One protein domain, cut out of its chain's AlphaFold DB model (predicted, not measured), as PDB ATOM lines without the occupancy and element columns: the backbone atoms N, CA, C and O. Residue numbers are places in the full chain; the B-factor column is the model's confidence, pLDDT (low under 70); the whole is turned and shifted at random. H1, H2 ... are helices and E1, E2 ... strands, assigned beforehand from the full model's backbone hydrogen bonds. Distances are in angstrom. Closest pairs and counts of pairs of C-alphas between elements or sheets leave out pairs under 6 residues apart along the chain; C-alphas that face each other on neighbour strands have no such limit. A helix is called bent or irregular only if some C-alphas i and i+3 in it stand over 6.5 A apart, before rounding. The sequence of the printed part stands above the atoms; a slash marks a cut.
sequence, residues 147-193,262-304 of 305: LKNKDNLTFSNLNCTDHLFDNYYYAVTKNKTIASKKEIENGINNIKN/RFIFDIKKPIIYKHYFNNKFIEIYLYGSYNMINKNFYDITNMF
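This is residues 147 to 193 and 262 to 304 of the 305 residues of the protein "DUF2972 domain-containing protein" of Campylobacter jejuni (UniProt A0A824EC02). The model is a loose, drawn-out chain with a small sheet at one end and the helix H2 far off at the other. The sheet is a long hairpin of E3 and E4 with the short strand E1 beside E3; from E1 the backbone runs through H1, E2 and a loop out to H2, and residues 287 to 304 loop on after E4 with no named element. The printed part has 90 residues, with named elements in the order E1, H1, E2, H2, H3, E3, E4; the sheet order is E1, E3, E4, mixed. The class is mixed, helices and strands, with under half of the residues, 41, in named elements. The whole is only just loose, close to extended, with a radius of gyration of the C-alphas of 17.8 A and an elongated outline of 53 by 32 by 21 A.

E1 is residues 154 to 156, 7.1 A long, beginning at C-alpha 154 (210.870, 214.115, 219.157). H1 is residues 162 to 166, 6.9 A, and E2 is residues 168 to 170, 7.0 A. H2, residues 181 to 192, is 18.8 A long and irregular: C-alphas 189 and 192 are 7.3 A apart. It ends at C-alpha 192 (197.596, 227.380, 184.503). H3 is residues 262 to 265, 5.1 A. E3, residues 271 to 277, and E4, residues 280 to 286, are each 19.5 A; E4 ends at C-alpha 286 (218.840, 209.190, 215.124).

E3 and E4 form a hairpin, antiparallel at 156 degrees, with N 273 and O 284 at 2.8 A and N 277 and O 280 at 2.9 A, within hydrogen-bond range. E1, an edge strand, is parallel to E3 at 27 degrees; N 155 and O 272 are 3.0 A apart and N 274 and O 155 are 2.9 A apart. H1 is only just on the sheet, with 5 pairs of C-alphas within 10 A, and only grazes it with residues 162 to 164. The closest C-alphas of E1 and H1, those of Phe 155 and Leu 164, are 7.7 A apart. H1 and E2 meet only through their link, and E2 pairs with no named strand. H3 is only just not on the sheet, with 4 pairs of C-alphas within 10 A; its closest C-alpha pair with E3, Ile 264 and Ile 271, is 7.5 A apart. H2 is not on the sheet, touches no helix, and is apart from E2. In H1 every O i to N i+4 pair is within hydrogen-bond range, in H2 6 of 8, and H3 is too short for such a pair.

The C-alphas of Lys 192 and Asn 278, the two farthest apart, are 58.6 A apart. Residues 194 to 261 are cut out, and C-alphas 193 and 262 are 28.3 A apart across the cut. Of the links printed whole, none is long. Mean pLDDT of the printed part is 70.7, and 38 residues are under 70, among them 189 to 193, 262 to 269 and 288 to 304.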
ATOM      1  N   LEU A 147     207.686 218.734 205.451       76.81
ATOM      2  CA  LEU A 147     207.764 218.902 206.897       76.81
ATOM      3  C   LEU A 147     207.398 220.347 207.287       76.81
ATOM      4  O   LEU A 147     207.952 221.287 206.716       76.81
ATOM      5  N   LYS A 148     206.490 220.532 208.254       77.06
ATOM      6  CA  LYS A 148     206.077 221.847 208.776       77.06
ATOM      7  C   LYS A 148     207.187 222.475 209.608       77.06
ATOM      8  O   LYS A 148     207.586 223.602 209.336       77.06
ATOM      9  N   ASN A 149     207.685 221.744 210.605       74.44
ATOM     10  CA  ASN A 149     208.708 222.228 211.522       74.44
ATOM     11  C   ASN A 149     209.840 221.203 211.683       74.44
ATOM     12  O   ASN A 149     209.637 220.111 212.211       74.44
ATOM     13  N   LYS A 150     211.054 221.586 211.274       69.62
ATOM     14  CA  LYS A 150     212.275 220.773 211.426       69.62
ATOM     15  C   LYS A 150     212.690 220.553 212.883       69.62
ATOM     16  O   LYS A 150     213.480 219.652 213.134       69.62
ATOM     17  N   ASP A 151     212.159 221.341 213.813       67.50
ATOM     18  CA  ASP A 151     212.482 221.270 215.239       67.50
ATOM     19  C   ASP A 151     211.562 220.312 216.020       67.50
ATOM     20  O   ASP A 151     211.888 219.924 217.139       67.50
ATOM     21  N   ASN A 152     210.447 219.865 215.425       67.50
ATOM     22  CA  ASN A 152     209.446 219.005 216.072       67.50
ATOM     23  C   ASN A 152     209.590 217.533 215.650       67.50
ATOM     24  O   ASN A 152     208.697 216.961 215.022       67.50
ATOM     25  N   LEU A 153     210.729 216.920 215.971       75.38
ATOM     26  CA  LEU A 153     211.039 215.525 215.628       75.38
ATOM     27  C   LEU A 153     211.474 214.734 216.856       75.38
ATOM     28  O   LEU A 153     212.525 214.098 216.878       75.38
ATOM     29  N   THR A 154     210.640 214.801 217.888       77.38
ATOM     30  CA  THR A 154     210.870 214.115 219.157       77.38
ATOM     31  C   THR A 154     209.736 213.137 219.424       77.38
ATOM     32  O   THR A 154     208.562 213.499 219.321       77.38
ATOM     33  N   PHE A 155     210.078 211.907 219.797       82.94
ATOM     34  CA  PHE A 155     209.121 210.890 220.236       82.94
ATOM     35  C   PHE A 155     209.691 210.077 221.402       82.94
ATOM     36  O   PHE A 155     210.872 210.193 221.730       82.94
ATOM     37  N   SER A 156     208.850 209.299 222.081       83.31
ATOM     38  CA  SER A 156     209.244 208.537 223.269       83.31
ATOM     39  C   SER A 156     208.513 207.205 223.363       83.31
ATOM     40  O   SER A 156     207.552 206.977 222.637       83.31
ATOM     41  N   ASN A 157     208.937 206.340 224.285       85.06
ATOM     42  CA  ASN A 157     208.209 205.112 224.633       85.06
ATOM     43  C   ASN A 157     206.902 205.358 225.410       85.06
ATOM     44  O   ASN A 157     206.175 204.407 225.674       85.06
ATOM     45  N   LEU A 158     206.618 206.606 225.799       81.88
ATOM     46  CA  LEU A 158     205.410 206.986 226.540       81.88
ATOM     47  C   LEU A 158     204.373 207.714 225.670       81.88
ATOM     48  O   LEU A 158     203.208 207.780 226.047       81.88
ATOM     49  N   ASN A 159     204.782 208.250 224.518       72.69
ATOM     50  CA  ASN A 159     203.913 209.003 223.618       72.69
ATOM     51  C   ASN A 159     203.660 208.202 222.338       72.69
ATOM     52  O   ASN A 159     204.568 207.561 221.809       72.69
ATOM     53  N   CYS A 160     202.440 208.290 221.804       66.81
ATOM     54  CA  CYS A 160     202.142 207.777 220.469       66.81
ATOM     55  C   CYS A 160     203.033 208.477 219.430       66.81
ATOM     56  O   CYS A 160     203.372 209.639 219.613       66.81
ATOM     57  N   THR A 161     203.425 207.801 218.350       70.50
ATOM     58  CA  THR A 161     204.227 208.401 217.267       70.50
ATOM     59  C   THR A 161     203.385 209.199 216.270       70.50
ATOM     60  O   THR A 161     203.948 209.856 215.392       70.50
ATOM     61  N   ASP A 162     202.056 209.193 216.415       70.88
ATOM     62  CA  ASP A 162     201.124 209.797 215.462       70.88
ATOM     63  C   ASP A 162     201.328 211.310 215.276       70.88
ATOM     64  O   ASP A 162     201.243 211.813 214.152       70.88
ATOM     65  N   HIS A 163     201.729 212.037 216.327       72.94
ATOM     66  CA  HIS A 163     202.014 213.480 216.246       72.94
ATOM     67  C   HIS A 163     203.197 213.809 215.324       72.94
ATOM     68  O   HIS A 163     203.297 214.934 214.828       72.94
ATOM     69  N   LEU A 164     204.096 212.851 215.056       73.06
ATOM     70  CA  LEU A 164     205.148 213.035 214.054       73.06
ATOM     71  C   LEU A 164     204.534 213.170 212.660       73.06
ATOM     72  O   LEU A 164     204.987 214.001 211.875       73.06
ATOM     73  N   PHE A 165     203.484 212.403 212.352       73.50
ATOM     74  CA  PHE A 165     202.798 212.481 211.063       73.50
ATOM     75  C   PHE A 165     202.026 213.795 210.898       73.50
ATOM     76  O   PHE A 165     201.950 214.308 209.777       73.50
ATOM     77  N   ASP A 166     201.575 214.405 211.999       77.25
ATOM     78  CA  ASP A 166     200.956 215.736 211.993       77.25
ATOM     79  C   ASP A 166     201.921 216.868 211.611       77.25
ATOM     80  O   ASP A 166     201.508 217.946 211.154       77.25
ATOM     81  N   ASN A 167     203.222 216.616 211.744       77.56
ATOM     82  CA  ASN A 167     204.276 217.524 211.317       77.56
ATOM     83  C   ASN A 167     204.495 217.501 209.791       77.56
ATOM     84  O   ASN A 167     205.298 218.274 209.277       77.56
ATOM     85  N   TYR A 168     203.771 216.669 209.036       79.19
ATOM     86  CA  TYR A 168     203.842 216.628 207.575       79.19
ATOM     87  C   TYR A 168     202.578 217.203 206.944       79.19
ATOM     88  O   TYR A 168     201.473 217.005 207.427       79.19
ATOM     89  N   TYR A 169     202.710 217.901 205.823       78.12
ATOM     90  CA  TYR A 169     201.572 218.387 205.048       78.12
ATOM     91  C   TYR A 169     201.776 218.134 203.564       78.12
ATOM     92  O   TYR A 169     202.905 218.102 203.081       78.12
ATOM     93  N   TYR A 170     200.687 217.966 202.824       75.25
ATOM     94  CA  TYR A 170     200.763 217.858 201.371       75.25
ATOM     95  C   TYR A 170     201.163 219.203 200.768       75.25
ATOM     96  O   TYR A 170     200.609 220.238 201.137       75.25
ATOM     97  N   ALA A 171     202.069 219.206 199.788       69.81
ATOM     98  CA  ALA A 171     202.532 220.439 199.137       69.81
ATOM     99  C   ALA A 171     201.384 221.335 198.622       69.81
ATOM    100  O   ALA A 171     201.533 222.551 198.511       69.81
ATOM    101  N   VAL A 172     200.224 220.741 198.336       70.00
ATOM    102  CA  VAL A 172     199.053 221.423 197.773       70.00
ATOM    103  C   VAL A 172     198.083 222.003 198.799       70.00
ATOM    104  O   VAL A 172     197.240 222.817 198.435       70.00
ATOM    105  N   THR A 173     198.199 221.640 200.076       69.00
ATOM    106  CA  THR A 173     197.206 222.004 201.103       69.00
ATOM    107  C   THR A 173     197.572 223.231 201.930       69.00
ATOM    108  O   THR A 173     196.857 223.549 202.877       69.00
ATOM    109  N   LYS A 174     198.675 223.926 201.607       65.75
ATOM    110  CA  LYS A 174     199.159 225.101 202.359       65.75
ATOM    111  C   LYS A 174     199.156 224.857 203.887       65.75
ATOM    112  O   LYS A 174     198.626 225.676 204.632       65.75
ATOM    113  N   ASN A 175     199.749 223.738 204.333       69.06
ATOM    114  CA  ASN A 175     199.957 223.309 205.736       69.06
ATOM    115  C   ASN A 175     198.938 222.330 206.364       69.06
ATOM    116  O   ASN A 175     198.993 222.118 207.579       69.06
ATOM    117  N   LYS A 176     198.065 221.655 205.600       73.19
ATOM    118  CA  LYS A 176     197.205 220.582 206.156       73.19
ATOM    119  C   LYS A 176     197.789 219.180 205.966       73.19
ATOM    120  O   LYS A 176     198.269 218.836 204.885       73.19
ATOM    121  N   THR A 177     197.686 218.361 207.008       74.00
ATOM    122  CA  THR A 177     198.105 216.944 207.041       74.00
ATOM    123  C   THR A 177     197.228 216.051 206.172       74.00
ATOM    124  O   THR A 177     197.699 215.045 205.649       74.00
ATOM    125  N   ILE A 178     195.976 216.463 205.963       75.69
ATOM    126  CA  ILE A 178     194.986 215.802 205.117       75.69
ATOM    127  C   ILE A 178     194.558 216.788 204.027       75.69
ATOM    128  O   ILE A 178     194.281 217.954 204.309       75.69
ATOM    129  N   ALA A 179     194.527 216.318 202.781       72.56
ATOM    130  CA  ALA A 179     194.033 217.071 201.637       72.56
ATOM    131  C   ALA A 179     192.590 216.663 201.331       72.56
ATOM    132  O   ALA A 179     192.311 215.481 201.135       72.56
ATOM    133  N   SER A 180     191.674 217.626 201.256       81.69
ATOM    134  CA  SER A 180     190.333 217.366 200.727       81.69
ATOM    135  C   SER A 180     190.365 217.224 199.202       81.69
ATOM    136  O   SER A 180     191.208 217.816 198.521       81.69
ATOM    137  N   LYS A 181     189.390 216.494 198.642       82.25
ATOM    138  CA  LYS A 181     189.209 216.368 197.186       82.25
ATOM    139  C   LYS A 181     189.182 217.738 196.494       82.25
ATOM    140  O   LYS A 181     189.916 217.939 195.537       82.25
ATOM    141  N   LYS A 182     188.437 218.702 197.048       83.38
ATOM    142  CA  LYS A 182     188.335 220.072 196.517       83.38
ATOM    143  C   LYS A 182     189.681 220.807 196.503       83.38
ATOM    144  O   LYS A 182     189.951 221.571 195.585       83.38
ATOM    145  N   GLU A 183     190.540 220.598 197.499       78.00
ATOM    146  CA  GLU A 183     191.879 221.209 197.533       78.00
ATOM    147  C   GLU A 183     192.814 220.601 196.489       78.00
ATOM    148  O   GLU A 183     193.545 221.338 195.827       78.00
ATOM    149  N   ILE A 184     192.756 219.279 196.305       75.62
ATOM    150  CA  ILE A 184     193.498 218.589 195.245       75.62
ATOM    151  C   ILE A 184     193.004 219.067 193.875       75.62
ATOM    152  O   ILE A 184     193.813 219.484 193.051       75.62
ATOM    153  N   GLU A 185     191.687 219.089 193.654       78.31
ATOM    154  CA  GLU A 185     191.061 219.573 192.418       78.31
ATOM    155  C   GLU A 185     191.424 221.028 192.131       78.31
ATOM    156  O   GLU A 185     191.815 221.346 191.015       78.31
ATOM    157  N   ASN A 186     191.393 221.914 193.129       76.69
ATOM    158  CA  ASN A 186     191.838 223.297 192.968       76.69
ATOM    159  C   ASN A 186     193.336 223.384 192.646       76.69
ATOM    160  O   ASN A 186     193.744 224.208 191.830       76.69
ATOM    161  N   GLY A 187     194.169 222.548 193.270       71.06
ATOM    162  CA  GLY A 187     195.599 222.466 192.978       71.06
ATOM    163  C   GLY A 187     195.896 221.974 191.558       71.06
ATOM    164  O   GLY A 187     196.867 222.426 190.951       71.06
ATOM    165  N   ILE A 188     195.065 221.079 191.020       71.31
ATOM    166  CA  ILE A 188     195.125 220.597 189.633       71.31
ATOM    167  C   ILE A 188     194.556 221.653 188.675       71.31
ATOM    168  O   ILE A 188     195.178 221.999 187.683       71.31
ATOM    169  N   ASN A 189     193.414 222.266 188.964       68.31
ATOM    170  CA  ASN A 189     192.803 223.253 188.068       68.31
ATOM    171  C   ASN A 189     193.625 224.552 187.969       68.31
ATOM    172  O   ASN A 189     193.635 225.212 186.929       68.31
ATOM    173  N   ASN A 190     194.399 224.879 189.009       63.03
ATOM    174  CA  ASN A 190     195.365 225.978 188.993       63.03
ATOM    175  C   ASN A 190     196.677 225.655 188.237       63.03
ATOM    176  O   ASN A 190     197.594 226.479 188.246       63.03
ATOM    177  N   ILE A 191     196.763 224.520 187.517       57.41
ATOM    178  CA  ILE A 191     197.883 224.140 186.620       57.41
ATOM    179  C   ILE A 191     198.188 225.202 185.547       57.41
ATOM    180  O   ILE A 191     199.281 225.192 184.979       57.41
ATOM    181  N   LYS A 192     197.300 226.184 185.319       46.03
ATOM    182  CA  LYS A 192     197.596 227.380 184.503       46.03
ATOM    183  C   LYS A 192     198.890 228.093 184.925       46.03
ATOM    184  O   LYS A 192     199.547 228.697 184.085       46.03
ATOM    185  N   ASN A 193     199.303 227.947 186.182       44.66
ATOM    186  CA  ASN A 193     200.649 228.274 186.629       44.66
ATOM    187  C   ASN A 193     201.451 226.978 186.762       44.66
ATOM    188  O   ASN A 193     201.554 226.439 187.863       44.66
ATOM    189  N   ARG A 262     213.744 209.374 204.006       53.28
ATOM    190  CA  ARG A 262     214.687 210.403 203.568       53.28
ATOM    191  C   ARG A 262     214.290 211.792 204.074       53.28
ATOM    192  O   ARG A 262     215.148 212.464 204.605       53.28
ATOM    193  N   PHE A 263     213.029 212.227 204.029       56.06
ATOM    194  CA  PHE A 263     212.654 213.523 204.633       56.06
ATOM    195  C   PHE A 263     212.826 213.577 206.141       56.06
ATOM    196  O   PHE A 263     213.057 214.654 206.679       56.06
ATOM    197  N   ILE A 264     212.693 212.433 206.803       56.53
ATOM    198  CA  ILE A 264     212.938 212.282 208.231       56.53
ATOM    199  C   ILE A 264     214.449 212.393 208.551       56.53
ATOM    200  O   ILE A 264     214.813 213.048 209.523       56.53
ATOM    201  N   PHE A 265     215.331 211.806 207.733       53.69
ATOM    202  CA  PHE A 265     216.772 211.677 208.017       53.69
ATOM    203  C   PHE A 265     217.699 212.623 207.224       53.69
ATOM    204  O   PHE A 265     218.855 212.796 207.601       53.69
ATOM    205  N   ASP A 266     217.211 213.277 206.164       50.88
ATOM    206  CA  ASP A 266     217.884 214.334 205.367       50.88
ATOM    207  C   ASP A 266     217.771 215.708 206.065       50.88
ATOM    208  O   ASP A 266     217.872 216.789 205.480       50.88
ATOM    209  N   ILE A 267     217.505 215.673 207.366       58.16
ATOM    210  CA  ILE A 267     217.452 216.836 208.227       58.16
ATOM    211  C   ILE A 267     218.847 216.985 208.814       58.16
ATOM    212  O   ILE A 267     219.405 216.059 209.389       58.16
ATOM    213  N   LYS A 268     219.408 218.194 208.716       59.03
ATOM    214  CA  LYS A 268     220.663 218.554 209.398       59.03
ATOM    215  C   LYS A 268     220.605 218.333 210.923       59.03
ATOM    216  O   LYS A 268     221.631 218.435 211.590       59.03
ATOM    217  N   LYS A 269     219.411 218.102 211.477       66.62
ATOM    218  CA  LYS A 269     219.160 217.817 212.888       66.62
ATOM    219  C   LYS A 269     218.705 216.357 213.050       66.62
ATOM    220  O   LYS A 269     217.987 215.864 212.185       66.62
ATOM    221  N   PRO A 270     219.107 215.687 214.138       73.19
ATOM    222  CA  PRO A 270     218.657 214.331 214.434       73.19
ATOM    223  C   PRO A 270     217.170 214.293 214.779       73.19
ATOM    224  O   PRO A 270     216.633 215.257 215.328       73.19
ATOM    225  N   ILE A 271     216.542 213.141 214.559       79.25
ATOM    226  CA  ILE A 271     215.325 212.786 215.296       79.25
ATOM    227  C   ILE A 271     215.746 212.406 216.714       79.25
ATOM    228  O   ILE A 271     216.747 211.709 216.891       79.25
ATOM    229  N   ILE A 272     214.985 212.820 217.720       81.88
ATOM    230  CA  ILE A 272     215.290 212.525 219.120       81.88
ATOM    231  C   ILE A 272     214.279 211.505 219.645       81.88
ATOM    232  O   ILE A 272     213.084 211.786 219.734       81.88
ATOM    233  N   TYR A 273     214.758 210.327 220.030       85.50
ATOM    234  CA  TYR A 273     213.972 209.352 220.776       85.50
ATOM    235  C   TYR A 273     214.313 209.434 222.264       85.50
ATOM    236  O   TYR A 273     215.472 209.298 222.649       85.50
ATOM    237  N   LYS A 274     213.307 209.649 223.110       88.44
ATOM    238  CA  LYS A 274     213.453 209.646 224.570       88.44
ATOM    239  C   LYS A 274     212.953 208.325 225.134       88.44
ATOM    240  O   LYS A 274     211.755 208.055 225.086       88.44
ATOM    241  N   HIS A 275     213.851 207.519 225.687       90.19
ATOM    242  CA  HIS A 275     213.473 206.297 226.390       90.19
ATOM    243  C   HIS A 275     213.407 206.569 227.889       90.19
ATOM    244  O   HIS A 275     214.438 206.800 228.521       90.19
ATOM    245  N   TYR A 276     212.199 206.562 228.442       90.62
ATOM    246  CA  TYR A 276     211.933 206.779 229.857       90.62
ATOM    247  C   TYR A 276     211.976 205.460 230.633       90.62
ATOM    248  O   TYR A 276     211.369 204.473 230.218       90.62
ATOM    249  N   PHE A 277     212.654 205.474 231.780       93.19
ATOM    250  CA  PHE A 277     212.774 204.358 232.721       93.19
ATOM    251  C   PHE A 277     212.974 204.911 234.138       93.19
ATOM    252  O   PHE A 277     213.796 205.801 234.346       93.19
ATOM    253  N   ASN A 278     212.228 204.406 235.126       88.62
ATOM    254  CA  ASN A 278     212.362 204.776 236.547       88.62
ATOM    255  C   ASN A 278     212.468 206.301 236.802       88.62
ATOM    256  O   ASN A 278     213.392 206.757 237.475       88.62
ATOM    257  N   ASN A 279     211.559 207.099 236.225       86.00
ATOM    258  CA  ASN A 279     211.551 208.577 236.287       86.00
ATOM    259  C   ASN A 279     212.806 209.281 235.722       86.00
ATOM    260  O   ASN A 279     212.988 210.482 235.914       86.00
ATOM    261  N   LYS A 280     213.660 208.557 234.999       91.88
ATOM    262  CA  LYS A 280     214.793 209.072 234.223       91.88
ATOM    263  C   LYS A 280     214.542 208.827 232.738       91.88
ATOM    264  O   LYS A 280     213.603 208.125 232.365       91.88
ATOM    265  N   PHE A 281     215.381 209.404 231.882       91.50
ATOM    266  CA  PHE A 281     215.376 209.089 230.458       91.50
ATOM    267  C   PHE A 281     216.783 209.093 229.865       91.50
ATOM    268  O   PHE A 281     217.680 209.763 230.377       91.50
ATOM    269  N   ILE A 282     216.945 208.366 228.761       90.62
ATOM    270  CA  ILE A 282     218.055 208.534 227.819       90.62
ATOM    271  C   ILE A 282     217.535 209.162 226.524       90.62
ATOM    272  O   ILE A 282     216.415 208.879 226.093       90.62
ATOM    273  N   GLU A 283     218.351 210.014 225.905       89.31
ATOM    274  CA  GLU A 283     218.111 210.557 224.565       89.31
ATOM    275  C   GLU A 283     218.940 209.789 223.537       89.31
ATOM    276  O   GLU A 283     220.169 209.765 223.599       89.31
ATOM    277  N   ILE A 284     218.254 209.179 222.577       85.81
ATOM    278  CA  ILE A 284     218.846 208.516 221.422       85.81
ATOM    279  C   ILE A 284     218.658 209.434 220.218       85.81
ATOM    280  O   ILE A 284     217.537 209.766 219.832       85.81
ATOM    281  N   TYR A 285     219.773 209.852 219.630       80.81
ATOM    282  CA  TYR A 285     219.798 210.746 218.482       80.81
ATOM    283  C   TYR A 285     219.928 209.927 217.199       80.81
ATOM    284  O   TYR A 285     220.959 209.306 216.953       80.81
ATOM    285  N   LEU A 286     218.885 209.935 216.376       77.00
ATOM    286  CA  LEU A 286     218.840 209.190 215.124       77.00
ATOM    287  C   LEU A 286     219.235 210.115 213.968       77.00
ATOM    288  O   LEU A 286     218.546 211.096 213.679       77.00
ATOM    289  N   TYR A 287     220.342 209.793 213.301       70.75
ATOM    290  CA  TYR A 287     220.862 210.526 212.146       70.75
ATOM    291  C   TYR A 287     220.808 209.665 210.883       70.75
ATOM    292  O   TYR A 287     220.979 208.450 210.939       70.75
ATOM    293  N   GLY A 288     220.649 210.304 209.722       64.38
ATOM    294  CA  GLY A 288     221.049 209.669 208.468       64.38
ATOM    295  C   GLY A 288     222.570 209.501 208.434       64.38
ATOM    296  O   GLY A 288     223.287 210.440 208.781       64.38
ATOM    297  N   SER A 289     223.064 208.344 207.988       56.84
ATOM    298  CA  SER A 289     224.503 208.022 207.919       56.84
ATOM    299  C   SER A 289     225.333 209.086 207.186       56.84
ATOM    300  O   SER A 289     226.449 209.399 207.588       56.84
ATOM    301  N   TYR A 290     224.755 209.730 206.170       53.06
ATOM    302  CA  TYR A 290     225.377 210.827 205.420       53.06
ATOM    303  C   TYR A 290     225.625 212.112 206.236       53.06
ATOM    304  O   TYR A 290     226.416 212.951 205.814       53.06
ATOM    305  N   ASN A 291     224.972 212.282 207.391       53.06
ATOM    306  CA  ASN A 291     225.099 213.456 208.261       53.06
ATOM    307  C   ASN A 291     226.069 213.233 209.441       53.06
ATOM    308  O   ASN A 291     226.230 214.133 210.269       53.06
ATOM    309  N   MET A 292     226.730 212.068 209.527       53.88
ATOM    310  CA  MET A 292     227.755 211.771 210.539       53.88
ATOM    311  C   MET A 292     229.094 212.436 210.200       53.88
ATOM    312  O   MET A 292     230.103 211.780 209.967       53.88
ATOM    313  N   ILE A 293     229.111 213.764 210.168       47.62
ATOM    314  CA  ILE A 293     230.346 214.532 210.024       47.62
ATOM    315  C   ILE A 293     230.489 215.380 211.294       47.62
ATOM    316  O   ILE A 293     229.720 216.314 211.516       47.62
ATOM    317  N   ASN A 294     231.476 215.028 212.127       47.88
ATOM    318  CA  ASN A 294     231.997 215.795 213.274       47.88
ATOM    319  C   ASN A 294     231.195 215.848 214.592       47.88
ATOM    320  O   ASN A 294     231.034 216.939 215.141       47.88
ATOM    321  N   LYS A 295     230.747 214.726 215.181       54.84
ATOM    322  CA  LYS A 295     230.239 214.752 216.574       54.84
ATOM    323  C   LYS A 295     230.643 213.526 217.407       54.84
ATOM    324  O   LYS A 295     230.649 212.413 216.894       54.84
ATOM    325  N   ASN A 296     230.924 213.757 218.697       56.59
ATOM    326  CA  ASN A 296     231.290 212.773 219.733       56.59
ATOM    327  C   ASN A 296     230.105 211.871 220.141       56.59
ATOM    328  O   ASN A 296     229.709 211.853 221.306       56.59
ATOM    329  N   PHE A 297     229.486 211.169 219.194       62.19
ATOM    330  CA  PHE A 297     228.436 210.195 219.493       62.19
ATOM    331  C   PHE A 297     228.987 208.772 219.438       62.19
ATOM    332  O   PHE A 297     229.800 208.450 218.576       62.19
ATOM    333  N   TYR A 298     228.512 207.922 220.346       62.56
ATOM    334  CA  TYR A 298     228.747 206.484 220.286       62.56
ATOM    335  C   TYR A 298     227.758 205.863 219.294       62.56
ATOM    336  O   TYR A 298     226.546 205.970 219.484       62.56
ATOM    337  N   ASP A 299     228.272 205.239 218.235       63.22
ATOM    338  CA  ASP A 299     227.453 204.463 217.305       63.22
ATOM    339  C   ASP A 299     227.093 203.118 217.946       63.22
ATOM    340  O   ASP A 299     227.957 202.280 218.204       63.22
ATOM    341  N   ILE A 300     225.804 202.933 218.225       64.12
ATOM    342  CA  ILE A 300     225.249 201.718 218.833       64.12
ATOM    343  C   ILE A 300     224.490 200.856 217.820       64.12
ATOM    344  O   ILE A 300     223.828 199.899 218.212       64.12
ATOM    345  N   THR A 301     224.563 201.166 216.521       62.59
ATOM    346  CA  THR A 301     223.803 200.460 215.472       62.59
ATOM    347  C   THR A 301     224.108 198.959 215.467       62.59
ATOM    348  O   THR A 301     223.207 198.143 215.291       62.59
ATOM    349  N   ASN A 302     225.353 198.583 215.773       53.25
ATOM    350  CA  ASN A 302     225.786 197.186 215.872       53.25
ATOM    351  C   ASN A 302     225.155 196.404 217.038       53.25
ATOM    352  O   ASN A 302     225.266 195.188 217.058       53.25
ATOM    353  N   MET A 303     224.514 197.068 218.005       49.97
ATOM    354  CA  MET A 303     223.852 196.405 219.138       49.97
ATOM    355  C   MET A 303     222.431 195.919 218.809       49.97
ATOM    356  O   MET A 303     221.814 195.257 219.640       49.97
ATOM    357  N   PHE A 304     221.899 196.280 217.636       45.72
ATOM    358  CA  PHE A 304     220.539 195.944 217.197       45.72
ATOM    359  C   PHE A 304     220.492 194.945 216.026       45.72
ATOM    360  O   PHE A 304     219.402 194.666 215.526       45.72
TER     361      PHE A 304